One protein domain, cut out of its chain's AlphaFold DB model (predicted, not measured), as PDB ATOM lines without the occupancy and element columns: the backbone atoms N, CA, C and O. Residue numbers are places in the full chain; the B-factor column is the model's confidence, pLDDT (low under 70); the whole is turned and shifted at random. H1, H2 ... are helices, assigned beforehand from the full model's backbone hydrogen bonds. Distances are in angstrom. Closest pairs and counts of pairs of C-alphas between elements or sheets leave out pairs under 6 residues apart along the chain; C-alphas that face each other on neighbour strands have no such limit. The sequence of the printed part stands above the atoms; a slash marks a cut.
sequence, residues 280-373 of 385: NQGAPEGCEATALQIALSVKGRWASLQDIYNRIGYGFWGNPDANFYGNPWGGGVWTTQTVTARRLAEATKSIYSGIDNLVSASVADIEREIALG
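What this domain is: This is residues 280 to 373 of the 385 residues of the protein "Peptidase_C39_2 domain-containing protein" of Weissella confusa (UniProt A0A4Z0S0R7). Little regular structure: three short helices, H1, H2 and H3, make a small core between a long loop, residues 313 to 340, at one end and H4 at the other, where residues 367 to 372 stick out. The printed part has 94 residues, 36 of them in four named helices, H1 to H4 in chain order, with no named strand; the class is all helix. It is compact, radius of gyration of the C-alphas 13.8 A, yet elongated, 42 by 27 by 20 A.

How they stand to each other: H1, residues 287 to 297, touches H2, residues 305 to 312, closest at the C-alphas of Ala 289 and Leu 305, 5.8 A; at 72 degrees they are only just about perpendicular. H2 touches H3, residues 341 to 348, closest at the C-alphas of Ile 312 and Ala 347, 5.3 A, about perpendicular at 75 degrees. H1 and H3 are near each other. H4, residues 363 to 371, is apart from H1, H2 and H3. In all four, every O i to N i+4 pair is within hydrogen-bond range.

Where its parts are: H1 begins at C-alpha 287 (25.436, 31.441, 35.333) and is 15.4 A long; H2 and H3 are each 10.4 A. H4, 12.2 A, ends at C-alpha 371 (2.214, 25.912, 39.577).

The domain as a whole: The C-alphas farthest apart, Val 333 and Leu 372, are 42.3 A apart. The printed part has no cut; links H2 to H3 and H3 to H4 are long. Residues 331 to 334 have pLDDT under 70.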
ATOM      1  N   ASN A 280      28.468  29.870  25.239       95.06
ATOM      2  CA  ASN A 280      28.235  30.301  23.856       95.06
ATOM      3  C   ASN A 280      28.091  31.823  23.742       95.06
ATOM      4  O   ASN A 280      28.262  32.379  22.662       95.06
ATOM      5  N   GLN A 281      27.761  32.486  24.851       94.81
ATOM      6  CA  GLN A 281      27.643  33.937  24.949       94.81
ATOM      7  C   GLN A 281      28.936  34.602  25.452       94.81
ATOM      8  O   GLN A 281      28.944  35.810  25.655       94.81
ATOM      9  N   GLY A 282      30.028  33.846  25.641       93.62
ATOM     10  CA  GLY A 282      31.328  34.380  26.062       93.62
ATOM     11  C   GLY A 282      31.417  34.781  27.538       93.62
ATOM     12  O   GLY A 282      32.366  35.458  27.920       93.62
ATOM     13  N   ALA A 283      30.457  34.370  28.368       93.31
ATOM     14  CA  ALA A 283      30.405  34.658  29.799       93.31
ATOM     15  C   ALA A 283      30.600  33.372  30.621       93.31
ATOM     16  O   ALA A 283      29.633  32.840  31.171       93.31
ATOM     17  N   PRO A 284      31.820  32.807  30.685       91.62
ATOM     18  CA  PRO A 284      32.060  31.516  31.329       91.62
ATOM     19  C   PRO A 284      31.704  31.481  32.815       91.62
ATOM     20  O   PRO A 284      31.394  30.407  33.314       91.62
ATOM     21  N   GLU A 285      31.650  32.629  33.486       90.31
ATOM     22  CA  GLU A 285      31.290  32.748  34.903       90.31
ATOM     23  C   GLU A 285      29.845  33.254  35.095       90.31
ATOM     24  O   GLU A 285      29.437  33.565  36.209       90.31
ATOM     25  N   GLY A 286      29.066  33.374  34.010       91.06
ATOM     26  CA  GLY A 286      27.814  34.132  33.993       91.06
ATOM     27  C   GLY A 286      26.522  33.341  34.221       91.06
ATOM     28  O   GLY A 286      25.529  33.540  33.505       91.06
ATOM     29  N   CYS A 287      26.530  32.401  35.167       90.88
ATOM     30  CA  CYS A 287      25.436  31.441  35.333       90.88
ATOM     31  C   CYS A 287      24.131  32.080  35.809       90.88
ATOM     32  O   CYS A 287      23.069  31.751  35.280       90.88
ATOM     33  N   GLU A 288      24.177  33.039  36.731       92.44
ATOM     34  CA  GLU A 288      22.968  33.669  37.262       92.44
ATOM     35  C   GLU A 288      22.262  34.572  36.243       92.44
ATOM     36  O   GLU A 288      21.032  34.560  36.149       92.44
ATOM     37  N   ALA A 289      23.026  35.291  35.412       94.81
ATOM     38  CA  ALA A 289      22.465  36.081  34.320       94.81
ATOM     39  C   ALA A 289      21.833  35.179  33.251       94.81
ATOM     40  O   ALA A 289      20.752  35.478  32.742       94.81
ATOM     41  N   THR A 290      22.462  34.039  32.957       95.44
ATOM     42  CA  THR A 290      21.921  33.046  32.016       95.44
ATOM     43  C   THR A 290      20.667  32.369  32.570       95.44
ATOM     44  O   THR A 290      19.687  32.210  31.845       95.44
ATOM     45  N   ALA A 291      20.641  32.033  33.862       95.44
ATOM     46  CA  ALA A 291      19.461  31.476  34.517       95.44
ATOM     47  C   ALA A 291      18.280  32.459  34.476       95.44
ATOM     48  O   ALA A 291      17.164  32.067  34.129       95.44
ATOM     49  N   LEU A 292      18.526  33.748  34.740       96.06
ATOM     50  CA  LEU A 292      17.508  34.787  34.585       96.06
ATOM     51  C   LEU A 292      17.050  34.929  33.126       96.06
ATOM     52  O   LEU A 292      15.854  35.059  32.877       96.06
ATOM     53  N   GLN A 293      17.963  34.872  32.155       97.06
ATOM     54  CA  GLN A 293      17.633  34.928  30.728       97.06
ATOM     55  C   GLN A 293      16.711  33.770  30.305       97.06
ATOM     56  O   GLN A 293      15.717  33.988  29.607       97.06
ATOM     57  N   ILE A 294      16.985  32.550  30.780       96.56
ATOM     58  CA  ILE A 294      16.116  31.383  30.572       96.56
ATOM     59  C   ILE A 294      14.759  31.605  31.257       96.56
ATOM     60  O   ILE A 294      13.719  31.414  30.626       96.56
ATOM     61  N   ALA A 295      14.735  32.072  32.507       95.62
ATOM     62  CA  ALA A 295      13.494  32.342  33.238       95.62
ATOM     63  C   ALA A 295      12.619  33.412  32.555       95.62
ATOM     64  O   ALA A 295      11.402  33.253  32.454       95.62
ATOM     65  N   LEU A 296      13.228  34.472  32.016       95.88
ATOM     66  CA  LEU A 296      12.543  35.510  31.240       95.88
ATOM     67  C   LEU A 296      11.870  34.937  29.985       95.88
ATOM     68  O   LEU A 296      10.753  35.344  29.648       95.88
ATOM     69  N   SER A 297      12.496  33.953  29.334       95.50
ATOM     70  CA  SER A 297      11.942  33.333  28.125       95.50
ATOM     71  C   SER A 297      10.607  32.620  28.365       95.50
ATOM     72  O   SER A 297       9.755  32.631  27.479       95.50
ATOM     73  N   VAL A 298      10.355  32.120  29.586       94.56
ATOM     74  CA  VAL A 298       9.054  31.540  29.981       94.56
ATOM     75  C   VAL A 298       7.917  32.556  29.866       94.56
ATOM     76  O   VAL A 298       6.768  32.201  29.610       94.56
ATOM     77  N   LYS A 299       8.225  33.846  30.029       92.19
ATOM     78  CA  LYS A 299       7.269  34.950  29.878       92.19
ATOM     79  C   LYS A 299       7.327  35.602  28.493       92.19
ATOM     80  O   LYS A 299       6.774  36.687  28.313       92.19
ATOM     81  N   GLY A 300       8.015  34.985  27.527       92.62
ATOM     82  CA  GLY A 300       8.261  35.579  26.211       92.62
ATOM     83  C   GLY A 300       9.070  36.877  26.293       92.62
ATOM     84  O   GLY A 300       8.873  37.787  25.487       92.62
ATOM     85  N   ARG A 301       9.922  37.008  27.317       94.56
ATOM     86  CA  ARG A 301      10.826  38.146  27.518       94.56
ATOM     87  C   ARG A 301      12.258  37.734  27.209       94.56
ATOM     88  O   ARG A 301      12.608  36.558  27.263       94.56
ATOM     89  N   TRP A 302      13.089  38.722  26.903       95.19
ATOM     90  CA  TRP A 302      14.497  38.518  26.594       95.19
ATOM     91  C   TRP A 302      15.331  39.693  27.104       95.19
ATOM     92  O   TRP A 302      14.896  40.842  27.034       95.19
ATOM     93  N   ALA A 303      16.529  39.390  27.593       96.31
ATOM     94  CA  ALA A 303      17.584  40.354  27.867       96.31
ATOM     95  C   ALA A 303      18.937  39.706  27.562       96.31
ATOM     96  O   ALA A 303      19.111  38.504  27.778       96.31
ATOM     97  N   SER A 304      19.891  40.487  27.060       96.50
ATOM     98  CA  SER A 304      21.257  39.995  26.880       96.50
ATOM     99  C   SER A 304      21.969  39.856  28.230       96.50
ATOM    100  O   SER A 304      21.647  40.560  29.190       96.50
ATOM    101  N   LEU A 305      22.985  38.991  28.311       96.81
ATOM    102  CA  LEU A 305      23.841  38.917  29.503       96.81
ATOM    103  C   LEU A 305      24.519  40.266  29.783       96.81
ATOM    104  O   LEU A 305      24.618  40.665  30.939       96.81
ATOM    105  N   GLN A 306      24.907  41.007  28.739       95.81
ATOM    106  CA  GLN A 306      25.470  42.351  28.882       95.81
ATOM    107  C   GLN A 306      24.482  43.314  29.540       95.81
ATOM    108  O   GLN A 306      24.854  44.038  30.458       95.81
ATOM    109  N   ASP A 307      23.215  43.298  29.129       96.69
ATOM    110  CA  ASP A 307      22.174  44.131  29.732       96.69
ATOM    111  C   ASP A 307      21.941  43.798  31.204       96.69
ATOM    112  O   ASP A 307      21.721  44.703  32.018       96.69
ATOM    113  N   ILE A 308      21.981  42.510  31.539       97.19
ATOM    114  CA  ILE A 308      21.821  42.021  32.906       97.19
ATOM    115  C   ILE A 308      23.016  42.476  33.761       97.19
ATOM    116  O   ILE A 308      22.816  43.118  34.793       97.19
ATOM    117  N   TYR A 309      24.253  42.264  33.304       95.94
ATOM    118  CA  TYR A 309      25.457  42.685  34.031       95.94
ATOM    119  C   TYR A 309      25.650  44.198  34.103       95.94
ATOM    120  O   TYR A 309      26.146  44.684  35.114       95.94
ATOM    121  N   ASN A 310      25.204  44.963  33.105       95.38
ATOM    122  CA  ASN A 310      25.198  46.428  33.169       95.38
ATOM    123  C   ASN A 310      24.311  46.952  34.311       95.38
ATOM    124  O   ASN A 310      24.567  48.026  34.848       95.38
ATOM    125  N   ARG A 311      23.263  46.206  34.684       95.81
ATOM    126  CA  ARG A 311      22.334  46.574  35.765       95.81
ATOM    127  C   ARG A 311      22.792  46.064  37.128       95.81
ATOM    128  O   ARG A 311      22.674  46.778  38.124       95.81
ATOM    129  N   ILE A 312      23.304  44.835  37.178       93.94
ATOM    130  CA  ILE A 312      23.828  44.237  38.413       93.94
ATOM    131  C   ILE A 312      25.141  44.914  38.827       93.94
ATOM    132  O   ILE A 312      25.349  45.177  40.012       93.94
ATOM    133  N   GLY A 313      25.991  45.238  37.851       92.56
ATOM    134  CA  GLY A 313      27.392  45.596  38.045       92.56
ATOM    135  C   GLY A 313      28.273  44.361  38.258       92.56
ATOM    136  O   GLY A 313      27.807  43.312  38.705       92.56
ATOM    137  N   TYR A 314      29.566  44.487  37.964       91.88
ATOM    138  CA  TYR A 314      30.570  43.466  38.271       91.88
ATOM    139  C   TYR A 314      31.940  44.099  38.540       91.88
ATOM    140  O   TYR A 314      32.236  45.182  38.035       91.88
ATOM    141  N   GLY A 315      32.767  43.453  39.361       88.44
ATOM    142  CA  GLY A 315      34.134  43.895  39.640       88.44
ATOM    143  C   GLY A 315      34.780  43.169  40.822       88.44
ATOM    144  O   GLY A 315      34.116  42.448  41.556       88.44
ATOM    145  N   PHE A 316      36.082  43.377  41.024       84.94
ATOM    146  CA  PHE A 316      36.875  42.710  42.076       84.94
ATOM    147  C   PHE A 316      36.847  43.421  43.442       84.94
ATOM    148  O   PHE A 316      37.555  43.031  44.363       84.94
ATOM    149  N   TRP A 317      36.041  44.475  43.579       77.56
ATOM    150  CA  TRP A 317      35.925  45.287  44.792       77.56
ATOM    151  C   TRP A 317      34.443  45.452  45.128       77.56
ATOM    152  O   TRP A 317      33.819  46.450  44.772       77.56
ATOM    153  N   GLY A 318      33.845  44.424  45.726       73.19
ATOM    154  CA  GLY A 318      32.408  44.379  45.987       73.19
ATOM    155  C   GLY A 318      31.998  43.160  46.803       73.19
ATOM    156  O   GLY A 318      32.829  42.308  47.111       73.19
ATOM    157  N   ASN A 319      30.721  43.089  47.168       86.31
ATOM    158  CA  ASN A 319      30.132  41.913  47.803       86.31
ATOM    159  C   ASN A 319      28.934  41.421  46.969       86.31
ATOM    160  O   ASN A 319      28.347  42.218  46.230       86.31
ATOM    161  N   PRO A 320      28.533  40.146  47.112       87.12
ATOM    162  CA  PRO A 320      27.408  39.572  46.371       87.12
ATOM    163  C   PRO A 320      26.070  40.313  46.500       87.12
ATOM    164  O   PRO A 320      25.188  40.120  45.670       87.12
ATOM    165  N   ASP A 321      25.882  41.145  47.527       88.94
ATOM    166  CA  ASP A 321      24.668  41.949  47.708       88.94
ATOM    167  C   ASP A 321      24.691  43.272  46.930       88.94
ATOM    168  O   ASP A 321      23.641  43.876  46.715       88.94
ATOM    169  N   ALA A 322      25.860  43.725  46.480       89.19
ATOM    170  CA  ALA A 322      26.018  44.947  45.699       89.19
ATOM    171  C   ALA A 322      26.195  44.658  44.202       89.19
ATOM    172  O   ALA A 322      25.653  45.384  43.365       89.19
ATOM    173  N   ASN A 323      26.937  43.612  43.848       90.88
ATOM    174  CA  ASN A 323      27.308  43.291  42.471       90.88
ATOM    175  C   ASN A 323      27.850  41.857  42.343       90.88
ATOM    176  O   ASN A 323      28.084  41.170  43.335       90.88
ATOM    177  N   PHE A 324      28.081  41.412  41.107       91.69
ATOM    178  CA  PHE A 324      28.863  40.204  40.850       91.69
ATOM    179  C   PHE A 324      30.334  40.439  41.232       91.69
ATOM    180  O   PHE A 324      30.950  41.402  40.764       91.69
ATOM    181  N   TYR A 325      30.915  39.564  42.057       90.69
ATOM    182  CA  TYR A 325      32.326  39.660  42.428       90.69
ATOM    183  C   TYR A 325      33.188  38.926  41.394       90.69
ATOM    184  O   TYR A 325      33.177  37.697  41.320       90.69
ATOM    185  N   GLY A 326      33.938  39.686  40.595       89.62
ATOM    186  CA  GLY A 326      34.795  39.177  39.519       89.62
ATOM    187  C   GLY A 326      34.440  39.725  38.134       89.62
ATOM    188  O   GLY A 326      33.820  40.783  38.016       89.62
ATOM    189  N   ASN A 327      34.849  39.010  37.080       90.56
ATOM    190  CA  ASN A 327      34.512  39.332  35.690       90.56
ATOM    191  C   ASN A 327      33.700  38.191  35.044       90.56
ATOM    192  O   ASN A 327      34.273  37.124  34.809       90.56
ATOM    193  N   PRO A 328      32.413  38.401  34.705       91.25
ATOM    194  CA  PRO A 328      31.567  37.355  34.128       91.25
ATOM    195  C   PRO A 328      32.062  36.864  32.757       91.25
ATOM    196  O   PRO A 328      31.810  35.719  32.385       91.25
ATOM    197  N   TRP A 329      32.810  37.703  32.030       92.12
ATOM    198  CA  TRP A 329      33.361  37.429  30.694       92.12
ATOM    199  C   TRP A 329      34.697  36.661  30.709       92.12
ATOM    200  O   TRP A 329      35.277  36.404  29.656       92.12
ATOM    201  N   GLY A 330      35.198  36.282  31.890       80.31
ATOM    202  CA  GLY A 330      36.465  35.564  32.075       80.31
ATOM    203  C   GLY A 330      37.674  36.466  32.369       80.31
ATOM    204  O   GLY A 330      37.587  37.693  32.368       80.31
ATOM    205  N   GLY A 331      38.833  35.854  32.644       66.56
ATOM    206  CA  GLY A 331      40.115  36.570  32.746       66.56
ATOM    207  C   GLY A 331      40.617  36.932  34.153       66.56
ATOM    208  O   GLY A 331      41.150  38.024  34.334       66.56
ATOM    209  N   GLY A 332      40.523  36.039  35.145       61.00
ATOM    210  CA  GLY A 332      41.182  36.240  36.447       61.00
ATOM    211  C   GLY A 332      41.626  34.940  37.126       61.00
ATOM    212  O   GLY A 332      40.964  33.921  36.993       61.00
ATOM    213  N   VAL A 333      42.737  34.989  37.876       57.53
ATOM    214  CA  VAL A 333      43.208  33.925  38.802       57.53
ATOM    215  C   VAL A 333      42.535  33.999  40.185       57.53
ATOM    216  O   VAL A 333      42.942  33.320  41.124       57.53
ATOM    217  N   TRP A 334      41.541  34.874  40.327       62.72
ATOM    218  CA  TRP A 334      40.879  35.197  41.588       62.72
ATOM    219  C   TRP A 334      39.533  34.484  41.692       62.72
ATOM    220  O   TRP A 334      38.894  34.202  40.681       62.72
ATOM    221  N   THR A 335      39.096  34.219  42.919       72.50
ATOM    222  CA  THR A 335      37.782  33.637  43.202       72.50
ATOM    223  C   THR A 335      36.663  34.544  42.673       72.50
ATOM    224  O   THR A 335      36.667  35.746  42.929       72.50
ATOM    225  N   THR A 336      35.704  33.982  41.935       81.56
ATOM    226  CA  THR A 336      34.454  34.655  41.546       81.56
ATOM    227  C   THR A 336      33.363  34.355  42.578       81.56
ATOM    228  O   THR A 336      33.395  33.317  43.242       81.56
ATOM    229  N   GLN A 337      32.406  35.269  42.763       86.69
ATOM    230  CA  GLN A 337      31.196  35.004  43.551       86.69
ATOM    231  C   GLN A 337      29.967  35.553  42.829       86.69
ATOM    232  O   GLN A 337      29.929  36.724  42.442       86.69
ATOM    233  N   THR A 338      28.957  34.692  42.681       86.19
ATOM    234  CA  THR A 338      27.666  35.054  42.087       86.19
ATOM    235  C   THR A 338      26.941  36.098  42.938       86.19
ATOM    236  O   THR A 338      27.130  36.166  44.155       86.19
ATOM    237  N   VAL A 339      26.106  36.918  42.301       90.56
ATOM    238  CA  VAL A 339      25.269  37.912  42.984       90.56
ATOM    239  C   VAL A 339      24.155  37.222  43.790       90.56
ATOM    240  O   VAL A 339      23.647  36.172  43.396       90.56
ATOM    241  N   THR A 340      23.731  37.802  44.916       90.81
ATOM    242  CA  THR A 340      22.582  37.273  45.667       90.81
ATOM    243  C   THR A 340      21.295  37.395  44.850       90.81
ATOM    244  O   THR A 340      21.114  38.346  44.087       90.81
ATOM    245  N   ALA A 341      20.339  36.475  45.028       90.25
ATOM    246  CA  ALA A 341      19.075  36.568  44.290       90.25
ATOM    247  C   ALA A 341      18.289  37.843  44.594       90.25
ATOM    248  O   ALA A 341      17.609  38.354  43.707       90.25
ATOM    249  N   ARG A 342      18.414  38.386  45.814       91.69
ATOM    250  CA  ARG A 342      17.864  39.703  46.153       91.69
ATOM    251  C   ARG A 342      18.407  40.761  45.199       91.69
ATOM    252  O   ARG A 342      17.626  41.433  44.531       91.69
ATOM    253  N   ARG A 343      19.734  40.871  45.095       92.88
ATOM    254  CA  ARG A 343      20.372  41.881  44.251       92.88
ATOM    255  C   ARG A 343      20.106  41.639  42.765       92.88
ATOM    256  O   ARG A 343      19.843  42.602  42.047       92.88
ATOM    257  N   LEU A 344      20.103  40.383  42.310       93.88
ATOM    258  CA  LEU A 344      19.708  40.013  40.948       93.88
ATOM    259  C   LEU A 344      18.290  40.507  40.637       93.88
ATOM    260  O   LEU A 344      18.101  41.224  39.654       93.88
ATOM    261  N   ALA A 345      17.311  40.179  41.483       94.44
ATOM    262  CA  ALA A 345      15.918  40.578  41.300       94.44
ATOM    263  C   ALA A 345      15.747  42.108  41.309       94.44
ATOM    264  O   ALA A 345      15.140  42.670  40.398       94.44
ATOM    265  N   GLU A 346      16.329  42.796  42.293       94.56
ATOM    266  CA  GLU A 346      16.253  44.257  42.426       94.56
ATOM    267  C   GLU A 346      16.872  44.989  41.228       94.56
ATOM    268  O   GLU A 346      16.248  45.881  40.651       94.56
ATOM    269  N   ALA A 347      18.080  44.595  40.811       95.50
ATOM    270  CA  ALA A 347      18.790  45.231  39.702       95.50
ATOM    271  C   ALA A 347      18.065  45.052  38.359       95.50
ATOM    272  O   ALA A 347      18.093  45.929  37.490       95.50
ATOM    273  N   THR A 348      17.407  43.907  38.177       96.25
ATOM    274  CA  THR A 348      16.794  43.508  36.905       96.25
ATOM    275  C   THR A 348      15.291  43.756  36.832       96.25
ATOM    276  O   THR A 348      14.698  43.544  35.777       96.25
ATOM    277  N   LYS A 349      14.671  44.318  37.878       96.00
ATOM    278  CA  LYS A 349      13.239  44.678  37.909       96.00
ATOM    279  C   LYS A 349      12.806  45.572  36.734       96.00
ATOM    280  O   LYS A 349      11.668  45.500  36.281       96.00
ATOM    281  N   SER A 350      13.727  46.386  36.209       94.44
ATOM    282  CA  SER A 350      13.511  47.233  35.024       94.44
ATOM    283  C   SER A 350      13.397  46.460  33.703       94.44
ATOM    284  O   SER A 350      12.827  46.982  32.749       94.44
ATOM    285  N   ILE A 351      13.924  45.232  33.627       95.38
ATOM    286  CA  ILE A 351      13.823  44.351  32.451       95.38
ATOM    287  C   ILE A 351      12.412  43.771  32.356       95.38
ATOM    288  O   ILE A 351      11.799  43.745  31.289       95.38
ATOM    289  N   TYR A 352      11.888  43.299  33.486       95.44
ATOM    290  CA  TYR A 352      10.535  42.785  33.599       95.44
ATOM    291  C   TYR A 352      10.020  43.020  35.017       95.44
ATOM    292  O   TYR A 352      10.562  42.494  35.988       95.44
ATOM    293  N   SER A 353       8.936  43.786  35.133       94.38
ATOM    294  CA  SER A 353       8.366  44.167  36.428       94.38
ATOM    295  C   SER A 353       7.884  42.976  37.264       94.38
ATOM    296  O   SER A 353       7.753  43.114  38.477       94.38
ATOM    297  N   GLY A 354       7.657  41.810  36.649       93.12
ATOM    298  CA  GLY A 354       7.274  40.569  37.331       93.12
ATOM    299  C   GLY A 354       8.436  39.741  37.895       93.12
ATOM    300  O   GLY A 354       8.216  38.589  38.246       93.12
ATOM    301  N   ILE A 355       9.669  40.262  37.931       95.56
ATOM    302  CA  ILE A 355      10.792  39.611  38.630       95.56
ATOM    303  C   ILE A 355      10.707  39.936  40.120       95.56
ATOM    304  O   ILE A 355      10.886  41.093  40.485       95.56
ATOM    305  N   ASP A 356      10.480  38.958  40.990       94.25
ATOM    306  CA  ASP A 356      10.358  39.179  42.437       94.25
ATOM    307  C   ASP A 356      11.437  38.447  43.242       94.25
ATOM    308  O   ASP A 356      11.944  37.399  42.843       94.25
ATOM    309  N   ASN A 357      11.799  39.024  44.391       93.19
ATOM    310  CA  ASN A 357      12.728  38.422  45.342       93.19
ATOM    311  C   ASN A 357      11.983  37.425  46.247       93.19
ATOM    312  O   ASN A 357      11.089  37.820  46.993       93.19
ATOM    313  N   LEU A 358      12.405  36.158  46.225       92.00
ATOM    314  CA  LEU A 358      11.816  35.063  47.004       92.00
ATOM    315  C   LEU A 358      12.763  34.490  48.080       92.00
ATOM    316  O   LEU A 358      12.540  33.383  48.554       92.00
ATOM    317  N   VAL A 359      13.808  35.216  48.500       89.19
ATOM    318  CA  VAL A 359      14.816  34.725  49.475       89.19
ATOM    319  C   VAL A 359      14.200  34.244  50.805       89.19
ATOM    320  O   VAL A 359      14.757  33.359  51.447       89.19
ATOM    321  N   SER A 360      13.058  34.796  51.223       89.25
ATOM    322  CA  SER A 360      12.346  34.407  52.453       89.25
ATOM    323  C   SER A 360      11.073  33.593  52.201       89.25
ATOM    324  O   SER A 360      10.259  33.438  53.111       89.25
ATOM    325  N   ALA A 361      10.851  33.141  50.966       90.88
ATOM    326  CA  ALA A 361       9.666  32.383  50.594       90.88
ATOM    327  C   ALA A 361       9.729  30.962  51.170       90.88
ATOM    328  O   ALA A 361      10.792  30.340  51.218       90.88
ATOM    329  N   SER A 362       8.582  30.433  51.595       91.31
ATOM    330  CA  SER A 362       8.489  29.026  51.977       91.31
ATOM    331  C   SER A 362       8.570  28.120  50.741       91.31
ATOM    332  O   SER A 362       8.328  28.559  49.616       91.31
ATOM    333  N   VAL A 363       8.840  26.825  50.935       88.50
ATOM    334  CA  VAL A 363       8.751  25.837  49.839       88.50
ATOM    335  C   VAL A 363       7.364  25.870  49.186       88.50
ATOM    336  O   VAL A 363       7.266  25.856  47.964       88.50
ATOM    337  N   ALA A 364       6.303  26.025  49.983       86.94
ATOM    338  CA  ALA A 364       4.933  26.117  49.483       86.94
ATOM    339  C   ALA A 364       4.696  27.364  48.610       86.94
ATOM    340  O   ALA A 364       3.953  27.302  47.631       86.94
ATOM    341  N   ASP A 365       5.338  28.493  48.927       89.06
ATOM    342  CA  ASP A 365       5.287  29.686  48.076       89.06
ATOM    343  C   ASP A 365       5.975  29.424  46.731       89.06
ATOM    344  O   ASP A 365       5.420  29.757  45.687       89.06
ATOM    345  N   ILE A 366       7.144  28.776  46.739       89.69
ATOM    346  CA  ILE A 366       7.890  28.419  45.522       89.69
ATOM    347  C   ILE A 366       7.075  27.459  44.644       89.69
ATOM    348  O   ILE A 366       6.920  27.696  43.446       89.69
ATOM    349  N   GLU A 367       6.509  26.404  45.234       87.12
ATOM    350  CA  GLU A 367       5.642  25.448  44.537       87.12
ATOM    351  C   GLU A 367       4.416  26.138  43.931       87.12
ATOM    352  O   GLU A 367       4.065  25.877  42.777       87.12
ATOM    353  N   ARG A 368       3.795  27.070  44.670       89.06
ATOM    354  CA  ARG A 368       2.678  27.881  44.170       89.06
ATOM    355  C   ARG A 368       3.094  28.695  42.948       89.06
ATOM    356  O   ARG A 368       2.381  28.663  41.948       89.06
ATOM    357  N   GLU A 369       4.217  29.407  43.003       91.00
ATOM    358  CA  GLU A 369       4.683  30.222  41.875       91.00
ATOM    359  C   GLU A 369       4.962  29.363  40.633       91.00
ATOM    360  O   GLU A 369       4.521  29.701  39.528       91.00
ATOM    361  N   ILE A 370       5.593  28.199  40.808       90.38
ATOM    362  CA  ILE A 370       5.831  27.236  39.725       90.38
ATOM    363  C   ILE A 370       4.502  26.740  39.142       90.38
ATOM    364  O   ILE A 370       4.304  26.795  37.927       90.38
ATOM    365  N   ALA A 371       3.548  26.347  39.992       87.75
ATOM    366  CA  ALA A 371       2.214  25.912  39.577       87.75
ATOM    367  C   ALA A 371       1.404  27.026  38.888       87.75
ATOM    368  O   ALA A 371       0.534  26.749  38.059       87.75
ATOM    369  N   LEU A 372       1.703  28.297  39.172       88.38
ATOM    370  CA  LEU A 372       1.162  29.471  38.480       88.38
ATOM    371  C   LEU A 372       1.931  29.831  37.198       88.38
ATOM    372  O   LEU A 372       1.502  30.711  36.448       88.38
ATOM    373  N   GLY A 373       2.980  29.082  36.862       89.62
ATOM    374  CA  GLY A 373       3.715  29.214  35.611       89.62
ATOM    375  C   GLY A 373       4.846  30.233  35.678       89.62
ATOM    376  O   GLY A 373       5.204  30.816  34.650       89.62
TER     377      GLY A 373